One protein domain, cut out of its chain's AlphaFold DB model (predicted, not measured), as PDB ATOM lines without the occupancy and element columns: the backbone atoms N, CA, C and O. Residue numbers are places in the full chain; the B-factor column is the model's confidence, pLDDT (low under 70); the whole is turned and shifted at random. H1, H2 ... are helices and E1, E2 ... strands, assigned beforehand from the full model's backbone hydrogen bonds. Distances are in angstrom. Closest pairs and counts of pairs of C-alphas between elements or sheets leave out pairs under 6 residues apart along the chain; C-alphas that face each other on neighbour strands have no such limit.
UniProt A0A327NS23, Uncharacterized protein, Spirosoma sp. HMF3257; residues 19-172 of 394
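This is residues 19 to 172 of the 394 residues of an uncharacterized protein of Spirosoma sp. HMF3257 (UniProt A0A327NS23). With little regular structure, this is a small sandwich of two twisted sheets, E1 E2 E3 E4 and E5 E6 E7, partly face to face; H1 grazes the first. The 154 printed residues hold H1, H2, then E1 to E7, class mixed, 55 residues in named elements. Both sheets are antiparallel meanders, each strand the neighbour of the one before. The whole is compact, radius of gyration of the C-alphas 15.0 A, spanning 43 by 40 by 29 A.

H1, residues 19 to 28, touches H2, residues 41 to 44, closest at C-alphas 24 and 41, 5.6 A. Hairpins join E1, 58 to 64, E2, 71 to 77, E3, 88 to 93, and E4, 116 to 118; within hydrogen-bond range are N 63 and O 72, 3.1 A, N 73 and O 91, 2.9 A, and N 90 and O 116, 2.9 A. Hairpins also join E5, 124 to 130, E6, 136 to 141, and E7, 155 to 159, with N 129 and O 137, 3.0 A, and N 138 and O 157, 2.9 A. E2 and E5 are closest at C-alphas 76 and 124, 4.0 A. Every O i to N i+4 pair of H1 is within range; H2 is too short for one.

H1 begins at C-alpha 19 (190.066, 219.671, 154.637); E7 ends at C-alpha 159 (212.310, 227.624, 162.488). E1 measures 18.7 A.

C-alphas 103 and 171 are farthest apart, 45.3 A. The printed part has no cut; links H1 to H2, H2 to E1, E3 to E4 and E6 to E7 are long. No printed residue is under 70 in pLDDT.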
ATOM      1  N   LEU A  19     189.104 219.108 153.676       98.12
ATOM      2  CA  LEU A  19     190.066 219.671 154.637       98.12
ATOM      3  C   LEU A  19     189.638 221.055 155.151       98.12
ATOM      4  O   LEU A  19     189.796 221.351 156.333       98.12
ATOM      5  N   ARG A  20     189.089 221.905 154.275       97.75
ATOM      6  CA  ARG A  20     188.640 223.257 154.636       97.75
ATOM      7  C   ARG A  20     187.479 223.204 155.625       97.75
ATOM      8  O   ARG A  20     187.496 223.913 156.627       97.75
ATOM      9  N   GLU A  21     186.480 222.382 155.339       98.56
ATOM     10  CA  GLU A  21     185.288 222.208 156.164       98.56
ATOM     11  C   GLU A  21     185.663 221.701 157.556       98.56
ATOM     12  O   GLU A  21     185.172 222.225 158.558       98.56
ATOM     13  N   ASP A  22     186.579 220.737 157.624       98.75
ATOM     14  CA  ASP A  22     187.027 220.150 158.882       98.75
ATOM     15  C   ASP A  22     187.847 221.136 159.721       98.75
ATOM     16  O   ASP A  22     187.655 221.212 160.935       98.75
ATOM     17  N   ILE A  23     188.710 221.942 159.091       98.69
ATOM     18  CA  ILE A  23     189.453 223.017 159.767       98.69
ATOM     19  C   ILE A  23     188.494 224.062 160.353       98.69
ATOM     20  O   ILE A  23     188.659 224.500 161.494       98.69
ATOM     21  N   ILE A  24     187.477 224.468 159.590       98.75
ATOM     22  CA  ILE A  24     186.478 225.429 160.071       98.75
ATOM     23  C   ILE A  24     185.700 224.827 161.244       98.75
ATOM     24  O   ILE A  24     185.526 225.490 162.265       98.75
ATOM     25  N   ALA A  25     185.274 223.565 161.142       98.75
ATOM     26  CA  ALA A  25     184.582 222.871 162.224       98.75
ATOM     27  C   ALA A  25     185.457 222.728 163.482       98.75
ATOM     28  O   ALA A  25     184.940 222.825 164.596       98.75
ATOM     29  N   TRP A  26     186.767 222.532 163.322       98.62
ATOM     30  CA  TRP A  26     187.729 222.477 164.421       98.62
ATOM     31  C   TRP A  26     187.801 223.795 165.210       98.62
ATOM     32  O   TRP A  26     187.809 223.758 166.443       98.62
ATOM     33  N   ASP A  27     187.757 224.948 164.531       98.69
ATOM     34  CA  ASP A  27     187.696 226.264 165.186       98.69
ATOM     35  C   ASP A  27     186.313 226.572 165.784       98.69
ATOM     36  O   ASP A  27     186.198 226.946 166.955       98.69
ATOM     37  N   VAL A  28     185.243 226.360 165.012       98.62
ATOM     38  CA  VAL A  28     183.854 226.627 165.433       98.62
ATOM     39  C   VAL A  28     183.501 225.846 166.698       98.62
ATOM     40  O   VAL A  28     182.907 226.401 167.622       98.62
ATOM     41  N   ASN A  29     183.893 224.572 166.768       98.50
ATOM     42  CA  ASN A  29     183.514 223.674 167.858       98.50
ATOM     43  C   ASN A  29     184.524 223.640 169.015       98.50
ATOM     44  O   ASN A  29     184.403 222.780 169.886       98.50
ATOM     45  N   ASN A  30     185.506 224.553 169.052       98.06
ATOM     46  CA  ASN A  30     186.535 224.607 170.098       98.06
ATOM     47  C   ASN A  30     187.333 223.294 170.247       98.06
ATOM     48  O   ASN A  30     187.716 222.902 171.351       98.06
ATOM     49  N   VAL A  31     187.585 222.581 169.149       97.94
ATOM     50  CA  VAL A  31     188.340 221.318 169.212       97.94
ATOM     51  C   VAL A  31     189.806 221.584 169.586       97.94
ATOM     52  O   VAL A  31     190.455 220.737 170.195       97.94
ATOM     53  N   HIS A  32     190.314 222.788 169.304       97.06
ATOM     54  CA  HIS A  32     191.649 223.250 169.703       97.06
ATOM     55  C   HIS A  32     191.797 223.686 171.166       97.06
ATOM     56  O   HIS A  32     192.926 223.802 171.643       97.06
ATOM     57  N   GLY A  33     190.699 223.935 171.884       97.50
ATOM     58  CA  GLY A  33     190.719 224.316 173.300       97.50
ATOM     59  C   GLY A  33     190.951 225.804 173.617       97.50
ATOM     60  O   GLY A  33     191.131 226.133 174.789       97.50
ATOM     61  N   LYS A  34     190.940 226.719 172.636       97.19
ATOM     62  CA  LYS A  34     191.095 228.183 172.838       97.19
ATOM     63  C   LYS A  34     189.768 228.949 172.959       97.19
ATOM     64  O   LYS A  34     189.765 230.129 173.295       97.19
ATOM     65  N   GLY A  35     188.643 228.288 172.708       97.88
ATOM     66  CA  GLY A  35     187.291 228.849 172.669       97.88
ATOM     67  C   GLY A  35     186.612 228.619 171.316       97.88
ATOM     68  O   GLY A  35     187.271 228.449 170.296       97.88
ATOM     69  N   ALA A  36     185.280 228.601 171.292       98.06
ATOM     70  CA  ALA A  36     184.534 228.471 170.039       98.06
ATOM     71  C   ALA A  36     184.745 229.717 169.165       98.06
ATOM     72  O   ALA A  36     184.591 230.835 169.659       98.06
ATOM     73  N   ASN A  37     185.056 229.527 167.877       97.31
ATOM     74  CA  ASN A  37     185.335 230.608 166.919       97.31
ATOM     75  C   ASN A  37     186.489 231.535 167.339       97.31
ATOM     76  O   ASN A  37     186.481 232.722 167.011       97.31
ATOM     77  N   TYR A  38     187.473 231.014 168.072       97.88
ATOM     78  CA  TYR A  38     188.603 231.808 168.556       97.88
ATOM     79  C   TYR A  38     189.394 232.461 167.407       97.88
ATOM     80  O   TYR A  38     189.791 233.625 167.505       97.88
ATOM     81  N   TYR A  39     189.581 231.739 166.298       98.00
ATOM     82  CA  TYR A  39     190.275 232.248 165.110       98.00
ATOM     83  C   TYR A  39     189.339 232.923 164.098       98.00
ATOM     84  O   TYR A  39     189.795 233.694 163.247       98.00
ATOM     85  N   GLY A  40     188.032 232.669 164.201       97.44
ATOM     86  CA  GLY A  40     187.013 233.223 163.315       97.44
ATOM     87  C   GLY A  40     187.091 232.662 161.895       97.44
ATOM     88  O   GLY A  40     186.750 233.370 160.946       97.44
ATOM     89  N   LEU A  41     187.543 231.411 161.727       98.31
ATOM     90  CA  LEU A  41     187.819 230.836 160.404       98.31
ATOM     91  C   LEU A  41     186.568 230.721 159.530       98.31
ATOM     92  O   LEU A  41     186.663 230.889 158.317       98.31
ATOM     93  N   GLN A  42     185.395 230.493 160.130       98.25
ATOM     94  CA  GLN A  42     184.127 230.486 159.396       98.25
ATOM     95  C   GLN A  42     183.842 231.846 158.747       98.25
ATOM     96  O   GLN A  42     183.498 231.896 157.570       98.25
ATOM     97  N   ALA A  43     184.027 232.944 159.488       97.75
ATOM     98  CA  ALA A  43     183.830 234.293 158.964       97.75
ATOM     99  C   ALA A  43     184.887 234.641 157.906       97.75
ATOM    100  O   ALA A  43     184.562 235.223 156.878       97.75
ATOM    101  N   SER A  44     186.139 234.230 158.119       98.06
ATOM    102  CA  SER A  44     187.214 234.374 157.129       98.06
ATOM    103  C   SER A  44     186.951 233.610 155.828       98.06
ATOM    104  O   SER A  44     187.453 233.995 154.776       98.06
ATOM    105  N   ALA A  45     186.189 232.518 155.900       98.00
ATOM    106  CA  ALA A  45     185.843 231.662 154.775       98.00
ATOM    107  C   ALA A  45     184.550 232.078 154.052       98.00
ATOM    108  O   ALA A  45     184.171 231.395 153.097       98.00
ATOM    109  N   ASP A  46     183.875 233.145 154.488       97.75
ATOM    110  CA  ASP A  46     182.678 233.661 153.826       97.75
ATOM    111  C   ASP A  46     182.990 234.065 152.374       97.75
ATOM    112  O   ASP A  46     184.040 234.638 152.082       97.75
ATOM    113  N   ALA A  47     182.080 233.762 151.446       95.81
ATOM    114  CA  ALA A  47     182.280 234.021 150.021       95.81
ATOM    115  C   ALA A  47     182.412 235.519 149.679       95.81
ATOM    116  O   ALA A  47     182.940 235.854 148.620       95.81
ATOM    117  N   ALA A  48     181.934 236.413 150.548       97.00
ATOM    118  CA  ALA A  48     182.078 237.857 150.405       97.00
ATOM    119  C   ALA A  48     183.434 238.389 150.904       97.00
ATOM    120  O   ALA A  48     183.741 239.564 150.689       97.00
ATOM    121  N   VAL A  49     184.246 237.562 151.571       97.25
ATOM    122  CA  VAL A  49     185.563 237.954 152.076       97.25
ATOM    123  C   VAL A  49     186.636 237.587 151.056       97.25
ATOM    124  O   VAL A  49     186.801 236.429 150.679       97.25
ATOM    125  N   ASP A  50     187.412 238.582 150.626       95.75
ATOM    126  CA  ASP A  50     188.542 238.346 149.731       95.75
ATOM    127  C   ASP A  50     189.620 237.504 150.432       95.75
ATOM    128  O   ASP A  50     190.204 237.922 151.437       95.75
ATOM    129  N   SER A  51     189.919 236.335 149.860       93.38
ATOM    130  CA  SER A  51     191.003 235.427 150.270       93.38
ATOM    131  C   SER A  51     192.399 236.072 150.283       93.38
ATOM    132  O   SER A  51     193.308 235.560 150.932       93.38
ATOM    133  N   LYS A  52     192.590 237.199 149.587       91.44
ATOM    134  CA  LYS A  52     193.836 237.981 149.574       91.44
ATOM    135  C   LYS A  52     193.813 239.160 150.555       91.44
ATOM    136  O   LYS A  52     194.652 240.053 150.485       91.44
ATOM    137  N   SER A  53     192.858 239.197 151.478       91.75
ATOM    138  CA  SER A  53     192.846 240.155 152.585       91.75
ATOM    139  C   SER A  53     193.383 239.515 153.867       91.75
ATOM    140  O   SER A  53     193.354 238.298 154.022       91.75
ATOM    141  N   THR A  54     193.825 240.326 154.832       89.19
ATOM    142  CA  THR A  54     194.321 239.850 156.146       89.19
ATOM    143  C   THR A  54     193.277 239.090 156.969       89.19
ATOM    144  O   THR A  54     193.610 238.442 157.963       89.19
ATOM    145  N   ILE A  55     192.006 239.163 156.564       94.38
ATOM    146  CA  ILE A  55     190.888 238.469 157.198       94.38
ATOM    147  C   ILE A  55     190.367 237.292 156.370       94.38
ATOM    148  O   ILE A  55     189.481 236.601 156.860       94.38
ATOM    149  N   GLY A  56     190.861 237.067 155.151       96.81
ATOM    150  CA  GLY A  56     190.375 236.014 154.257       96.81
ATOM    151  C   GLY A  56     190.992 234.653 154.547       96.81
ATOM    152  O   GLY A  56     192.127 234.567 154.993       96.81
ATOM    153  N   TYR A  57     190.250 233.577 154.294       98.00
ATOM    154  CA  TYR A  57     190.741 232.206 154.429       98.00
ATOM    155  C   TYR A  57     191.624 231.834 153.231       98.00
ATOM    156  O   TYR A  57     191.120 231.695 152.113       98.00
ATOM    157  N   ASN A  58     192.926 231.649 153.454       97.94
ATOM    158  CA  ASN A  58     193.882 231.290 152.411       97.94
ATOM    159  C   ASN A  58     195.062 230.457 152.953       97.94
ATOM    160  O   ASN A  58     195.836 230.911 153.802       97.94
ATOM    161  N   ILE A  59     195.193 229.236 152.431       97.69
ATOM    162  CA  ILE A  59     196.265 228.283 152.734       97.69
ATOM    163  C   ILE A  59     197.285 228.332 151.598       97.69
ATOM    164  O   ILE A  59     196.924 228.103 150.447       97.69
ATOM    165  N   GLU A  60     198.555 228.547 151.937       97.00
ATOM    166  CA  GLU A  60     199.661 228.542 150.962       97.00
ATOM    167  C   GLU A  60     200.881 227.736 151.439       97.00
ATOM    168  O   GLU A  60     201.808 227.508 150.674       97.00
ATOM    169  N   GLY A  61     200.886 227.239 152.683       96.75
ATOM    170  CA  GLY A  61     201.964 226.400 153.208       96.75
ATOM    171  C   GLY A  61     201.525 224.960 153.470       96.75
ATOM    172  O   GLY A  61     200.468 224.734 154.060       96.75
ATOM    173  N   ALA A  62     202.367 223.989 153.110       97.25
ATOM    174  CA  ALA A  62     202.219 222.600 153.535       97.25
ATOM    175  C   ALA A  62     203.586 221.915 153.672       97.25
ATOM    176  O   ALA A  62     204.335 221.825 152.705       97.25
ATOM    177  N   GLU A  63     203.897 221.385 154.855       98.06
ATOM    178  CA  GLU A  63     205.135 220.631 155.098       98.06
ATOM    179  C   GLU A  63     204.927 219.606 156.212       98.06
ATOM    180  O   GLU A  63     204.120 219.815 157.115       98.06
ATOM    181  N   PHE A  64     205.643 218.485 156.169       97.94
ATOM    182  CA  PHE A  64     205.620 217.533 157.275       97.94
ATOM    183  C   PHE A  64     206.225 218.155 158.530       97.94
ATOM    184  O   PHE A  64     207.252 218.816 158.460       97.94
ATOM    185  N   ALA A  65     205.640 217.877 159.688       98.00
ATOM    186  CA  ALA A  65     206.232 218.168 160.982       98.00
ATOM    187  C   ALA A  65     207.518 217.337 161.205       98.00
ATOM    188  O   ALA A  65     207.807 216.403 160.443       98.00
ATOM    189  N   PRO A  66     208.304 217.619 162.267       97.38
ATOM    190  CA  PRO A  66     209.535 216.874 162.541       97.38
ATOM    191  C   PRO A  66     209.330 215.365 162.753       97.38
ATOM    192  O   PRO A  66     210.269 214.599 162.546       97.38
ATOM    193  N   ASP A  67     208.117 214.946 163.132       95.88
ATOM    194  CA  ASP A  67     207.730 213.540 163.316       95.88
ATOM    195  C   ASP A  67     207.614 212.746 161.998       95.88
ATOM    196  O   ASP A  67     207.612 211.516 162.019       95.88
ATOM    197  N   GLY A  68     207.549 213.430 160.849       94.25
ATOM    198  CA  GLY A  68     207.409 212.820 159.526       94.25
ATOM    199  C   GLY A  68     206.020 212.253 159.206       94.25
ATOM    200  O   GLY A  68     205.861 211.646 158.148       94.25
ATOM    201  N   SER A  69     205.022 212.444 160.071       94.69
ATOM    202  CA  SER A  69     203.652 211.938 159.888       94.69
ATOM    203  C   SER A  69     202.586 213.027 159.935       94.69
ATOM    204  O   SER A  69     201.616 212.965 159.180       94.69
ATOM    205  N   THR A  70     202.761 214.022 160.801       98.06
ATOM    206  CA  THR A  70     201.869 215.176 160.895       98.06
ATOM    207  C   THR A  70     202.184 216.134 159.754       98.06
ATOM    208  O   THR A  70     203.348 216.344 159.427       98.06
ATOM    209  N   VAL A  71     201.167 216.741 159.146       98.38
ATOM    210  CA  VAL A  71     201.351 217.770 158.114       98.38
ATOM    211  C   VAL A  71     200.949 219.121 158.680       98.38
ATOM    212  O   VAL A  71     199.814 219.313 159.106       98.38
ATOM    213  N   TYR A  72     201.880 220.063 158.695       98.75
ATOM    214  CA  TYR A  72     201.629 221.459 159.015       98.75
ATOM    215  C   TYR A  72     200.993 222.161 157.821       98.75
ATOM    216  O   TYR A  72     201.592 222.228 156.753       98.75
ATOM    217  N   ILE A  73     199.793 222.702 158.026       98.69
ATOM    218  CA  ILE A  73     199.074 223.532 157.057       98.69
ATOM    219  C   ILE A  73     199.247 224.997 157.453       98.69
ATOM    220  O   ILE A  73     198.734 225.424 158.486       98.69
ATOM    221  N   GLY A  74     199.999 225.748 156.652       98.44
ATOM    222  CA  GLY A  74     200.320 227.155 156.875       98.44
ATOM    223  C   GLY A  74     199.373 228.100 156.141       98.44
ATOM    224  O   GLY A  74     199.089 227.927 154.954       98.44
ATOM    225  N   PHE A  75     198.907 229.126 156.849       98.56
ATOM    226  CA  PHE A  75     197.966 230.111 156.327       98.56
ATOM    227  C   PHE A  75     198.689 231.390 155.897       98.56
ATOM    228  O   PHE A  75     199.403 232.011 156.692       98.56
ATOM    229  N   ARG A  76     198.436 231.838 154.662       97.81
ATOM    230  CA  ARG A  76     198.733 233.216 154.238       97.81
ATOM    231  C   ARG A  76     197.827 234.199 154.963       97.81
ATOM    232  O   ARG A  76     198.245 235.297 155.320       97.81
ATOM    233  N   ALA A  77     196.574 233.813 155.137       97.44
ATOM    234  CA  ALA A  77     195.568 234.562 155.857       97.44
ATOM    235  C   ALA A  77     194.496 233.577 156.363       97.44
ATOM    236  O   ALA A  77     194.314 232.517 155.766       97.44
ATOM    237  N   PRO A  78     193.769 233.891 157.438       97.56
ATOM    238  CA  PRO A  78     193.880 235.123 158.197       97.56
ATOM    239  C   PRO A  78     195.126 235.175 159.089       97.56
ATOM    240  O   PRO A  78     195.616 234.147 159.548       97.56
ATOM    241  N   GLN A  79     195.579 236.385 159.417       96.88
ATOM    242  CA  GLN A  79     196.399 236.576 160.615       96.88
ATOM    243  C   GLN A  79     195.525 236.435 161.876       96.88
ATOM    244  O   GLN A  79     194.332 236.760 161.870       96.88
ATOM    245  N   VAL A  80     196.117 235.960 162.969       96.19
ATOM    246  CA  VAL A  80     195.445 235.541 164.213       96.19
ATOM    247  C   VAL A  80     196.199 236.031 165.462       96.19
ATOM    248  O   VAL A  80     197.285 236.590 165.335       96.19
ATOM    249  N   PRO A  81     195.654 235.857 166.675       94.31
ATOM    250  CA  PRO A  81     194.230 235.715 166.980       94.31
ATOM    251  C   PRO A  81     193.481 237.049 166.831       94.31
ATOM    252  O   PRO A  81     194.074 238.113 166.638       94.31
ATOM    253  N   LEU A  82     192.152 237.004 166.913       92.38
ATOM    254  CA  LEU A  82     191.323 238.207 167.012       92.38
ATOM    255  C   LEU A  82     191.513 238.911 168.375       92.38
ATOM    256  O   LEU A  82     191.816 238.251 169.367       92.38
ATOM    257  N   PRO A  83     191.295 240.239 168.463       91.06
ATOM    258  CA  PRO A  83     191.025 241.164 167.359       91.06
ATOM    259  C   PRO A  83     192.298 241.685 166.666       91.06
ATOM    260  O   PRO A  83     192.193 242.296 165.609       91.06
ATOM    261  N   ALA A  84     193.481 241.464 167.250       89.56
ATOM    262  CA  ALA A  84     194.725 242.113 166.830       89.56
ATOM    263  C   ALA A  84     195.296 241.586 165.502       89.56
ATOM    264  O   ALA A  84     195.910 242.359 164.773       89.56
ATOM    265  N   ARG A  85     195.091 240.296 165.192       91.75
ATOM    266  CA  ARG A  85     195.565 239.616 163.973       91.75
ATOM    267  C   ARG A  85     197.057 239.871 163.688       91.75
ATOM    268  O   ARG A  85     197.418 240.387 162.635       91.75
ATOM    269  N   ALA A  86     197.915 239.517 164.644       93.25
ATOM    270  CA  ALA A  86     199.355 239.806 164.598       93.25
ATOM    271  C   ALA A  86     200.235 238.614 164.171       93.25
ATOM    272  O   ALA A  86     201.363 238.812 163.724       93.25
ATOM    273  N   MET A  87     199.723 237.390 164.293       97.00
ATOM    274  CA  MET A  87     200.459 236.136 164.122       97.00
ATOM    275  C   MET A  87     200.000 235.385 162.870       97.00
ATOM    276  O   MET A  87     198.843 235.487 162.459       97.00
ATOM    277  N   ALA A  88     200.887 234.585 162.287       98.12
ATOM    278  CA  ALA A  88     200.522 233.582 161.293       98.12
ATOM    279  C   ALA A  88     199.972 232.321 161.970       98.12
ATOM    280  O   ALA A  88     200.370 231.987 163.086       98.12
ATOM    281  N   LEU A  89     199.090 231.603 161.275       98.62
ATOM    282  CA  LEU A  89     198.499 230.357 161.757       98.62
ATOM    283  C   LEU A  89     199.104 229.149 161.034       98.62
ATOM    284  O   LEU A  89     199.170 229.116 159.802       98.62
ATOM    285  N   VAL A  90     199.476 228.131 161.807       98.88
ATOM    286  CA  VAL A  90     199.728 226.773 161.325       98.88
ATOM    287  C   VAL A  90     198.787 225.809 162.042       98.88
ATOM    288  O   VAL A  90     198.679 225.821 163.271       98.88
ATOM    289  N   ILE A  91     198.123 224.950 161.270       98.75
ATOM    290  CA  ILE A  91     197.253 223.888 161.780       98.75
ATOM    291  C   ILE A  91     197.911 222.532 161.500       98.75
ATOM    292  O   ILE A  91     198.074 222.167 160.331       98.75
ATOM    293  N   PRO A  92     198.289 221.760 162.534       98.62
ATOM    294  CA  PRO A  92     198.799 220.406 162.348       98.62
ATOM    295  C   PRO A  92     197.663 219.434 162.014       98.62
ATOM    296  O   PRO A  92     196.754 219.269 162.820       98.62
ATOM    297  N   VAL A  93     197.728 218.755 160.869       98.69
ATOM    298  CA  VAL A  93     196.833 217.649 160.490       98.69
ATOM    299  C   VAL A  93     197.531 216.335 160.809       98.69
ATOM    300  O   VAL A  93     198.546 215.994 160.201       98.69
ATOM    301  N   THR A  94     197.005 215.586 161.771       98.38
ATOM    302  CA  THR A  94     197.704 214.438 162.374       98.38
ATOM    303  C   THR A  94     197.465 213.117 161.650       98.38
ATOM    304  O   THR A  94     198.134 212.129 161.938       98.38
ATOM    305  N   ASN A  95     196.529 213.082 160.697       97.75
ATOM    306  CA  ASN A  95     196.133 211.857 160.004       97.75
ATOM    307  C   ASN A  95     196.013 212.008 158.475       97.75
ATOM    308  O   ASN A  95     195.426 211.134 157.834       97.75
ATOM    309  N   LEU A  96     196.585 213.066 157.876       93.38
ATOM    310  CA  LEU A  96     196.367 213.426 156.463       93.38
ATOM    311  C   LEU A  96     196.643 212.266 155.493       93.38
ATOM    312  O   LEU A  96     195.878 212.039 154.563       93.38
ATOM    313  N   THR A  97     197.709 211.498 155.722       88.12
ATOM    314  CA  THR A  97     198.096 210.371 154.855       88.12
ATOM    315  C   THR A  97     197.153 209.171 154.954       88.12
ATOM    316  O   THR A  97     197.104 208.364 154.030       88.12
ATOM    317  N   SER A  98     196.376 209.060 156.035       94.06
ATOM    318  CA  SER A  98     195.421 207.964 156.263       94.06
ATOM    319  C   SER A  98     193.996 208.255 155.788       94.06
ATOM    320  O   SER A  98     193.217 207.321 155.619       94.06
ATOM    321  N   ILE A  99     193.649 209.527 155.556       96.00
ATOM    322  CA  ILE A  99     192.290 209.944 155.159       96.00
ATOM    323  C   ILE A  99     192.125 210.119 153.647       96.00
ATOM    324  O   ILE A  99     191.028 210.414 153.173       96.00
ATOM    325  N   LEU A 100     193.201 209.940 152.877       95.50
ATOM    326  CA  LEU A 100     193.131 209.998 151.423       95.50
ATOM    327  C   LEU A 100     192.334 208.803 150.891       95.50
ATOM    328  O   LEU A 100     192.618 207.653 151.220       95.50
ATOM    329  N   ALA A 101     191.382 209.068 150.002       95.81
ATOM    330  CA  ALA A 101     190.624 208.025 149.324       95.81
ATOM    331  C   ALA A 101     190.382 208.372 147.850       95.81
ATOM    332  O   ALA A 101     190.437 209.530 147.435       95.81
ATOM    333  N   VAL A 102     190.109 207.354 147.030       95.00
ATOM    334  CA  VAL A 102     189.849 207.521 145.585       95.00
ATOM    335  C   VAL A 102     188.600 208.379 145.335       95.00
ATOM    336  O   VAL A 102     188.526 209.130 144.363       95.00
ATOM    337  N   ASN A 103     187.621 208.297 146.237       94.88
ATOM    338  CA  ASN A 103     186.357 209.027 146.187       94.88
ATOM    339  C   ASN A 103     186.380 210.375 146.932       94.88
ATOM    340  O   ASN A 103     185.323 210.982 147.051       94.88
ATOM    341  N   GLY A 104     187.535 210.833 147.432       94.75
ATOM    342  CA  GLY A 104     187.650 212.114 148.147       94.75
ATOM    343  C   GLY A 104     187.491 212.044 149.671       94.75
ATOM    344  O   GLY A 104     187.622 213.066 150.339       94.75
ATOM    345  N   GLY A 105     187.271 210.857 150.242       96.00
ATOM    346  CA  GLY A 105     187.171 210.652 151.692       96.00
ATOM    347  C   GLY A 105     185.776 210.938 152.256       96.00
ATOM    348  O   GLY A 105     184.787 210.926 151.528       96.00
ATOM    349  N   VAL A 106     185.693 211.141 153.573       97.31
ATOM    350  CA  VAL A 106     184.449 211.447 154.302       97.31
ATOM    351  C   VAL A 106     184.675 212.703 155.135       97.31
ATOM    352  O   VAL A 106     185.633 212.743 155.899       97.31
ATOM    353  N   GLN A 107     183.806 213.707 155.013       98.12
ATOM    354  CA  GLN A 107     183.877 214.931 155.817       98.12
ATOM    355  C   GLN A 107     183.909 214.617 157.322       98.12
ATOM    356  O   GLN A 107     183.217 213.713 157.789       98.12
ATOM    357  N   GLY A 108     184.698 215.369 158.083       97.88
ATOM    358  CA  GLY A 108     184.928 215.174 159.513       97.88
ATOM    359  C   GLY A 108     185.991 214.125 159.836       97.88
ATOM    360  O   GLY A 108     186.188 213.814 161.009       97.88
ATOM    361  N   SER A 109     186.668 213.560 158.829       98.06
ATOM    362  CA  SER A 109     187.708 212.551 159.056       98.06
ATOM    363  C   SER A 109     189.054 213.155 159.440       98.06
ATOM    364  O   SER A 109     189.873 212.444 160.023       98.06
ATOM    365  N   ALA A 110     189.328 214.422 159.110       98.38
ATOM    366  CA  ALA A 110     190.602 215.041 159.457       98.38
ATOM    367  C   ALA A 110     190.704 215.271 160.971       98.38
ATOM    368  O   ALA A 110     189.796 215.804 161.608       98.38
ATOM    369  N   THR A 111     191.839 214.881 161.551       98.50
ATOM    370  CA  THR A 111     192.168 215.147 162.952       98.50
ATOM    371  C   THR A 111     193.301 216.153 163.038       98.50
ATOM    372  O   THR A 111     194.219 216.152 162.215       98.50
ATOM    373  N   PHE A 112     193.250 217.001 164.062       98.62
ATOM    374  CA  PHE A 112     194.152 218.137 164.195       98.62
ATOM    375  C   PHE A 112     194.885 218.134 165.537       98.62
ATOM    376  O   PHE A 112     194.359 217.656 166.543       98.62
ATOM    377  N   GLY A 113     196.102 218.674 165.542       97.88
ATOM    378  CA  GLY A 113     196.869 218.967 166.750       97.88
ATOM    379  C   GLY A 113     196.509 220.324 167.363       97.88
ATOM    380  O   GLY A 113     195.559 220.987 166.945       97.88
ATOM    381  N   ALA A 114     197.294 220.755 168.353       98.19
ATOM    382  CA  ALA A 114     197.190 222.109 168.892       98.19
ATOM    383  C   ALA A 114     197.576 223.157 167.822       98.19
ATOM    384  O   ALA A 114     198.508 222.905 167.053       98.19
ATOM    385  N   PRO A 115     196.901 224.321 167.768       98.06
ATOM    386  CA  PRO A 115     197.280 225.413 166.874       98.06
ATOM    387  C   PRO A 115     198.696 225.899 167.171       98.06
ATOM    388  O   PRO A 115     199.106 225.957 168.333       98.06
ATOM    389  N   ILE A 116     199.403 226.321 166.127       98.62
ATOM    390  CA  ILE A 116     200.696 226.988 166.249       98.62
ATOM    391  C   ILE A 116     200.532 228.411 165.714       98.62
ATOM    392  O   ILE A 116     200.165 228.617 164.555       98.62
ATOM    393  N   GLU A 117     200.784 229.389 166.577       98.25
ATOM    394  CA  GLU A 117     200.741 230.816 166.262       98.25
ATOM    395  C   GLU A 117     202.183 231.316 166.154       98.25
ATOM    396  O   GLU A 117     202.929 231.280 167.131       98.25
ATOM    397  N   LEU A 118     202.595 231.735 164.958       98.44
ATOM    398  CA  LEU A 118     203.966 232.163 164.684       98.44
ATOM    399  C   LEU A 118     204.032 233.685 164.541       98.44
ATOM    400  O   LEU A 118     203.326 234.262 163.709       98.44
ATOM    401  N   ASP A 119     204.919 234.331 165.297       96.62
ATOM    402  CA  ASP A 119     205.219 235.750 165.098       96.62
ATOM    403  C   ASP A 119     206.105 235.933 163.865       96.62
ATOM    404  O   ASP A 119     207.321 235.754 163.904       96.62
ATOM    405  N   LEU A 120     205.466 236.271 162.745       97.56
ATOM    406  CA  LEU A 120     206.132 236.626 161.492       97.56
ATOM    407  C   LEU A 120     206.075 238.145 161.234       97.56
ATOM    408  O   LEU A 120     206.197 238.611 160.089       97.56
ATOM    409  N   GLY A 121     205.867 238.937 162.291       94.38
ATOM    410  CA  GLY A 121     205.757 240.391 162.245       94.38
ATOM    411  C   GLY A 121     204.525 240.869 161.475       94.38
ATOM    412  O   GLY A 121     204.661 241.737 160.611       94.38
ATOM    413  N   GLY A 122     203.358 240.257 161.717       95.06
ATOM    414  CA  GLY A 122     202.097 240.577 161.030       95.06
ATOM    415  C   GLY A 122     201.932 239.965 159.635       95.06
ATOM    416  O   GLY A 122     200.982 240.304 158.932       95.06
ATOM    417  N   ARG A 123     202.848 239.090 159.207       97.44
ATOM    418  CA  ARG A 123     202.789 238.386 157.912       97.44
ATOM    419  C   ARG A 123     202.100 237.034 158.034       97.44
ATOM    420  O   ARG A 123     202.001 236.474 159.120       97.44
ATOM    421  N   GLY A 124     201.661 236.499 156.901       97.69
ATOM    422  CA  GLY A 124     201.247 235.105 156.762       97.69
ATOM    423  C   GLY A 124     202.342 234.232 156.167       97.69
ATOM    424  O   GLY A 124     203.404 234.722 155.782       97.69
ATOM    425  N   ILE A 125     202.059 232.939 156.067       98.50
ATOM    426  CA  ILE A 125     202.938 231.942 155.454       98.50
ATOM    427  C   ILE A 125     202.604 231.843 153.969       98.50
ATOM    428  O   ILE A 125     201.472 231.532 153.614       98.50
ATOM    429  N   ARG A 126     203.598 232.106 153.120       97.56
ATOM    430  CA  ARG A 126     203.525 231.984 151.655       97.56
ATOM    431  C   ARG A 126     204.125 230.670 151.160       97.56
ATOM    432  O   ARG A 126     203.758 230.183 150.109       97.56
ATOM    433  N   GLU A 127     205.042 230.104 151.938       97.81
ATOM    434  CA  GLU A 127     205.608 228.767 151.757       97.81
ATOM    435  C   GLU A 127     206.271 228.359 153.082       97.81
ATOM    436  O   GLU A 127     206.795 229.209 153.814       97.81
ATOM    437  N   ILE A 128     206.274 227.063 153.388       98.44
ATOM    438  CA  ILE A 128     207.021 226.481 154.506       98.44
ATOM    439  C   ILE A 128     207.653 225.188 154.018       98.44
ATOM    440  O   ILE A 128     206.957 224.327 153.497       98.44
ATOM    441  N   ARG A 129     208.969 225.043 154.174       98.06
ATOM    442  CA  ARG A 129     209.687 223.834 153.749       98.06
ATOM    443  C   ARG A 129     210.753 223.445 154.748       98.06
ATOM    444  O   ARG A 129     211.378 224.319 155.348       98.06
ATOM    445  N   LYS A 130     211.003 222.144 154.889       97.88
ATOM    446  CA  LYS A 130     212.086 221.616 155.727       97.88
ATOM    447  C   LYS A 130     213.150 220.896 154.919       97.88
ATOM    448  O   LYS A 130     212.878 220.292 153.883       97.88
ATOM    449  N   ASN A 131     214.376 220.925 155.424       97.38
ATOM    450  CA  ASN A 131     215.431 220.038 154.947       97.38
ATOM    451  C   ASN A 131     215.421 218.691 155.694       97.38
ATOM    452  O   ASN A 131     214.648 218.462 156.626       97.38
ATOM    453  N   ALA A 132     216.316 217.783 155.296       96.19
ATOM    454  CA  ALA A 132     216.458 216.468 155.927       96.19
ATOM    455  C   ALA A 132     216.883 216.531 157.411       96.19
ATOM    456  O   ALA A 132     216.683 215.563 158.138       96.19
ATOM    457  N   ALA A 133     217.435 217.661 157.867       96.12
ATOM    458  CA  ALA A 133     217.812 217.904 159.258       96.12
ATOM    459  C   ALA A 133     216.676 218.526 160.096       96.12
ATOM    460  O   ALA A 133     216.925 218.968 161.215       96.12
ATOM    461  N   ASN A 134     215.443 218.579 159.570       96.44
ATOM    462  CA  ASN A 134     214.286 219.229 160.199       96.44
ATOM    463  C   ASN A 134     214.514 220.718 160.522       96.44
ATOM    464  O   ASN A 134     213.947 221.250 161.471       96.44
ATOM    465  N   GLN A 135     215.319 221.411 159.714       97.88
ATOM    466  CA  GLN A 135     215.393 222.869 159.743       97.88
ATOM    467  C   GLN A 135     214.387 223.425 158.741       97.88
ATOM    468  O   GLN A 135     214.399 223.032 157.571       97.88
ATOM    469  N   TYR A 136     213.535 224.336 159.198       98.62
ATOM    470  CA  TYR A 136     212.469 224.919 158.396       98.62
ATOM    471  C   TYR A 136     212.875 226.299 157.911       98.62
ATOM    472  O   TYR A 136     213.448 227.091 158.664       98.62
ATOM    473  N   LEU A 137     212.519 226.590 156.668       98.69
ATOM    474  CA  LEU A 137     212.501 227.927 156.108       98.69
ATOM    475  C   LEU A 137     211.052 228.291 155.792       98.69
ATOM    476  O   LEU A 137     210.327 227.516 155.167       98.69
ATOM    477  N   ILE A 138     210.650 229.476 156.231       98.75
ATOM    478  CA  ILE A 138     209.338 230.053 155.968       98.75
ATOM    479  C   ILE A 138     209.546 231.287 155.096       98.75
ATOM    480  O   ILE A 138     210.296 232.195 155.471       98.75
ATOM    481  N   ILE A 139     208.856 231.333 153.958       98.44
ATOM    482  CA  ILE A 139     208.636 232.586 153.236       98.44
ATOM    483  C   ILE A 139     207.422 233.239 153.889       98.44
ATOM    484  O   ILE A 139     206.289 232.791 153.715       98.44
ATOM    485  N   ALA A 140     207.661 234.284 154.676       98.19
ATOM    486  CA  ALA A 140     206.601 235.091 155.257       98.19
ATOM    487  C   ALA A 140     206.277 236.251 154.316       98.19
ATOM    488  O   ALA A 140     207.191 236.882 153.785       98.19
ATOM    489  N   GLY A 141     205.002 236.579 154.129       96.75
ATOM    490  CA  GLY A 141     204.609 237.665 153.234       96.75
ATOM    491  C   GLY A 141     203.230 238.256 153.515       96.75
ATOM    492  O   GLY A 141     202.521 237.793 154.413       96.75
ATOM    493  N   PRO A 142     202.851 239.303 152.761       94.81
ATOM    494  CA  PRO A 142     201.557 239.959 152.901       94.81
ATOM    495  C   PRO A 142     200.398 239.011 152.586       94.81
ATOM    496  O   PRO A 142     200.480 238.183 151.674       94.81
ATOM    497  N   ALA A 143     199.274 239.221 153.276       92.94
ATOM    498  CA  ALA A 143     197.991 238.678 152.845       92.94
ATOM    499  C   ALA A 143     197.549 239.302 151.511       92.94
ATOM    500  O   ALA A 143     197.089 238.582 150.638       92.94
ATOM    501  N   GLY A 144     197.757 240.607 151.322       90.56
ATOM    502  CA  GLY A 144     197.481 241.319 150.071       90.56
ATOM    503  C   GLY A 144     198.704 241.444 149.166       90.56
ATOM    504  O   GLY A 144     199.494 240.508 149.035       90.56
ATOM    505  N   SER A 145     198.840 242.608 148.537       89.25
ATOM    506  CA  SER A 145     199.992 242.966 147.706       89.25
ATOM    507  C   SER A 145     201.221 243.323 148.544       89.25
ATOM    508  O   SER A 145     201.100 243.845 149.653       89.25
ATOM    509  N   ASP A 146     202.406 243.085 147.984       91.75
ATOM    510  CA  ASP A 146     203.676 243.576 148.527       91.75
ATOM    511  C   ASP A 146     203.830 245.082 148.272       91.75
ATOM    512  O   ASP A 146     203.705 245.546 147.138       91.75
ATOM    513  N   THR A 147     204.082 245.848 149.334       91.62
ATOM    514  CA  THR A 147     204.361 247.292 149.298       91.62
ATOM    515  C   THR A 147     205.824 247.613 149.600       91.62
ATOM    516  O   THR A 147     206.199 248.784 149.641       91.62
ATOM    517  N   GLY A 148     206.655 246.600 149.865       90.25
ATOM    518  CA  GLY A 148     208.041 246.754 150.299       90.25
ATOM    519  C   GLY A 148     208.193 247.264 151.736       90.25
ATOM    520  O   GLY A 148     209.317 247.436 152.204       90.25
ATOM    521  N   THR A 149     207.089 247.484 152.457       90.88
ATOM    522  CA  THR A 149     207.080 248.033 153.818       90.88
ATOM    523  C   THR A 149     206.390 247.081 154.796       90.88
ATOM    524  O   THR A 149     205.316 246.569 154.488       90.88
ATOM    525  N   PRO A 150     206.953 246.842 155.997       90.81
ATOM    526  CA  PRO A 150     206.304 246.011 157.011       90.81
ATOM    527  C   PRO A 150     204.889 246.490 157.391       90.81
ATOM    528  O   PRO A 150     204.674 247.697 157.499       90.81
ATOM    529  N   PRO A 151     203.933 245.572 157.642       92.25
ATOM    530  CA  PRO A 151     204.048 244.115 157.506       92.25
ATOM    531  C   PRO A 151     203.876 243.615 156.059       92.25
ATOM    532  O   PRO A 151     204.073 242.431 155.797       92.25
ATOM    533  N   ASN A 152     203.534 244.490 155.111       94.25
ATOM    534  CA  ASN A 152     203.224 244.136 153.729       94.25
ATOM    535  C   ASN A 152     204.478 243.996 152.852       94.25
ATOM    536  O   ASN A 152     204.618 244.665 151.835       94.25
ATOM    537  N   ASN A 153     205.397 243.121 153.248       95.31
ATOM    538  CA  ASN A 153     206.558 242.746 152.442       95.31
ATOM    539  C   ASN A 153     207.000 241.320 152.738       95.31
ATOM    540  O   ASN A 153     206.673 240.778 153.793       95.31
ATOM    541  N   PHE A 154     207.771 240.718 151.839       97.19
ATOM    542  CA  PHE A 154     208.316 239.382 152.069       97.19
ATOM    543  C   PHE A 154     209.544 239.403 152.974       97.19
ATOM    544  O   PHE A 154     210.336 240.344 152.914       97.19
ATOM    545  N   ARG A 155     209.690 238.363 153.801       97.62
ATOM    546  CA  ARG A 155     210.853 238.102 154.665       97.62
ATOM    547  C   ARG A 155     211.082 236.603 154.834       97.62
ATOM    548  O   ARG A 155     210.135 235.819 154.759       97.62
ATOM    549  N   LEU A 156     212.325 236.220 155.118       98.38
ATOM    550  CA  LEU A 156     212.679 234.839 155.454       98.38
ATOM    551  C   LEU A 156     212.757 234.625 156.967       98.38
ATOM    552  O   LEU A 156     213.372 235.414 157.689       98.38
ATOM    553  N   TYR A 157     212.185 233.514 157.430       98.62
ATOM    554  CA  TYR A 157     212.320 233.043 158.808       98.62
ATOM    555  C   TYR A 157     212.858 231.619 158.835       98.62
ATOM    556  O   TYR A 157     212.408 230.770 158.067       98.62
ATOM    557  N   THR A 158     213.781 231.337 159.752       98.56
ATOM    558  CA  THR A 158     214.162 229.959 160.087       98.56
ATOM    559  C   THR A 158     213.402 229.484 161.313       98.56
ATOM    560  O   THR A 158     213.197 230.260 162.244       98.56
ATOM    561  N   TRP A 159     213.028 228.211 161.355       98.56
ATOM    562  CA  TRP A 159     212.310 227.624 162.488       98.56
ATOM    563  C   TRP A 159     212.730 226.166 162.711       98.56
ATOM    564  O   TRP A 159     213.226 225.504 161.799       98.56
ATOM    565  N   THR A 160     212.561 225.658 163.930       97.62
ATOM    566  CA  THR A 160     212.934 224.279 164.301       97.62
ATOM    567  C   THR A 160     211.840 223.262 163.971       97.62
ATOM    568  O   THR A 160     212.066 222.056 164.045       97.62
ATOM    569  N   GLY A 161     210.635 223.734 163.632       97.38
ATOM    570  CA  GLY A 161     209.452 222.888 163.492       97.38
ATOM    571  C   GLY A 161     208.756 222.574 164.816       97.38
ATOM    572  O   GLY A 161     207.710 221.920 164.799       97.38
ATOM    573  N   MET A 162     209.318 223.004 165.950       97.94
ATOM    574  CA  MET A 162     208.753 222.771 167.275       97.94
ATOM    575  C   MET A 162     207.782 223.899 167.651       97.94
ATOM    576  O   MET A 162     208.187 225.061 167.648       97.94
ATOM    577  N   PRO A 163     206.529 223.590 168.040       96.19
ATOM    578  CA  PRO A 163     205.522 224.598 168.397       96.19
ATOM    579  C   PRO A 163     205.935 225.594 169.490       96.19
ATOM    580  O   PRO A 163     205.384 226.686 169.559       96.19
ATOM    581  N   THR A 164     206.860 225.203 170.370       95.56
ATOM    582  CA  THR A 164     207.338 226.020 171.496       95.56
ATOM    583  C   THR A 164     208.445 226.996 171.122       95.56
ATOM    584  O   THR A 164     208.752 227.888 171.911       95.56
ATOM    585  N   ASP A 165     209.057 226.825 169.954       96.69
ATOM    586  CA  ASP A 165     210.209 227.612 169.542       96.69
ATOM    587  C   ASP A 165     209.739 228.770 168.663       96.69
ATOM    588  O   ASP A 165     208.975 228.576 167.714       96.69
ATOM    589  N   ALA A 166     210.219 229.979 168.950       94.38
ATOM    590  CA  ALA A 166     209.921 231.141 168.126       94.38
ATOM    591  C   ALA A 166     210.641 231.047 166.763       94.38
ATOM    592  O   ALA A 166     211.810 230.643 166.708       94.38
ATOM    593  N   PRO A 167     209.991 231.439 165.653       97.38
ATOM    594  CA  PRO A 167     210.671 231.570 164.373       97.38
ATOM    595  C   PRO A 167     211.677 232.730 164.435       97.38
ATOM    596  O   PRO A 167     211.421 233.776 165.024       97.38
ATOM    597  N   MET A 168     212.834 232.557 163.804       96.56
ATOM    598  CA  MET A 168     213.903 233.553 163.787       96.56
ATOM    599  C   MET A 168     213.906 234.303 162.460       96.56
ATOM    600  O   MET A 168     214.172 233.707 161.413       96.56
ATOM    601  N   LEU A 169     213.657 235.614 162.508       97.50
ATOM    602  CA  LEU A 169     213.784 236.496 161.350       97.50
ATOM    603  C   LEU A 169     215.228 236.501 160.840       97.50
ATOM    604  O   LEU A 169     216.183 236.566 161.616       97.50
ATOM    605  N   ARG A 170     215.395 236.469 159.520       97.50
ATOM    606  CA  ARG A 170     216.697 236.484 158.852       97.50
ATOM    607  C   ARG A 170     216.868 237.761 158.048       97.50
ATOM    608  O   ARG A 170     215.898 238.299 157.513       97.50
ATOM    609  N   HIS A 171     218.097 238.259 157.952       95.88
ATOM    610  CA  HIS A 171     218.437 239.156 156.853       95.88
ATOM    611  C   HIS A 171     218.259 238.402 155.531       95.88
ATOM    612  O   HIS A 171     218.457 237.191 155.471       95.88
ATOM    613  N   ASP A 172     217.850 239.105 154.485       95.88
ATOM    614  CA  ASP A 172     217.588 238.526 153.172       95.88
ATOM    615  C   ASP A 172     217.706 239.609 152.089       95.88
ATOM    616  O   ASP A 172     217.878 240.794 152.388       95.88
TER     617      ASP A 172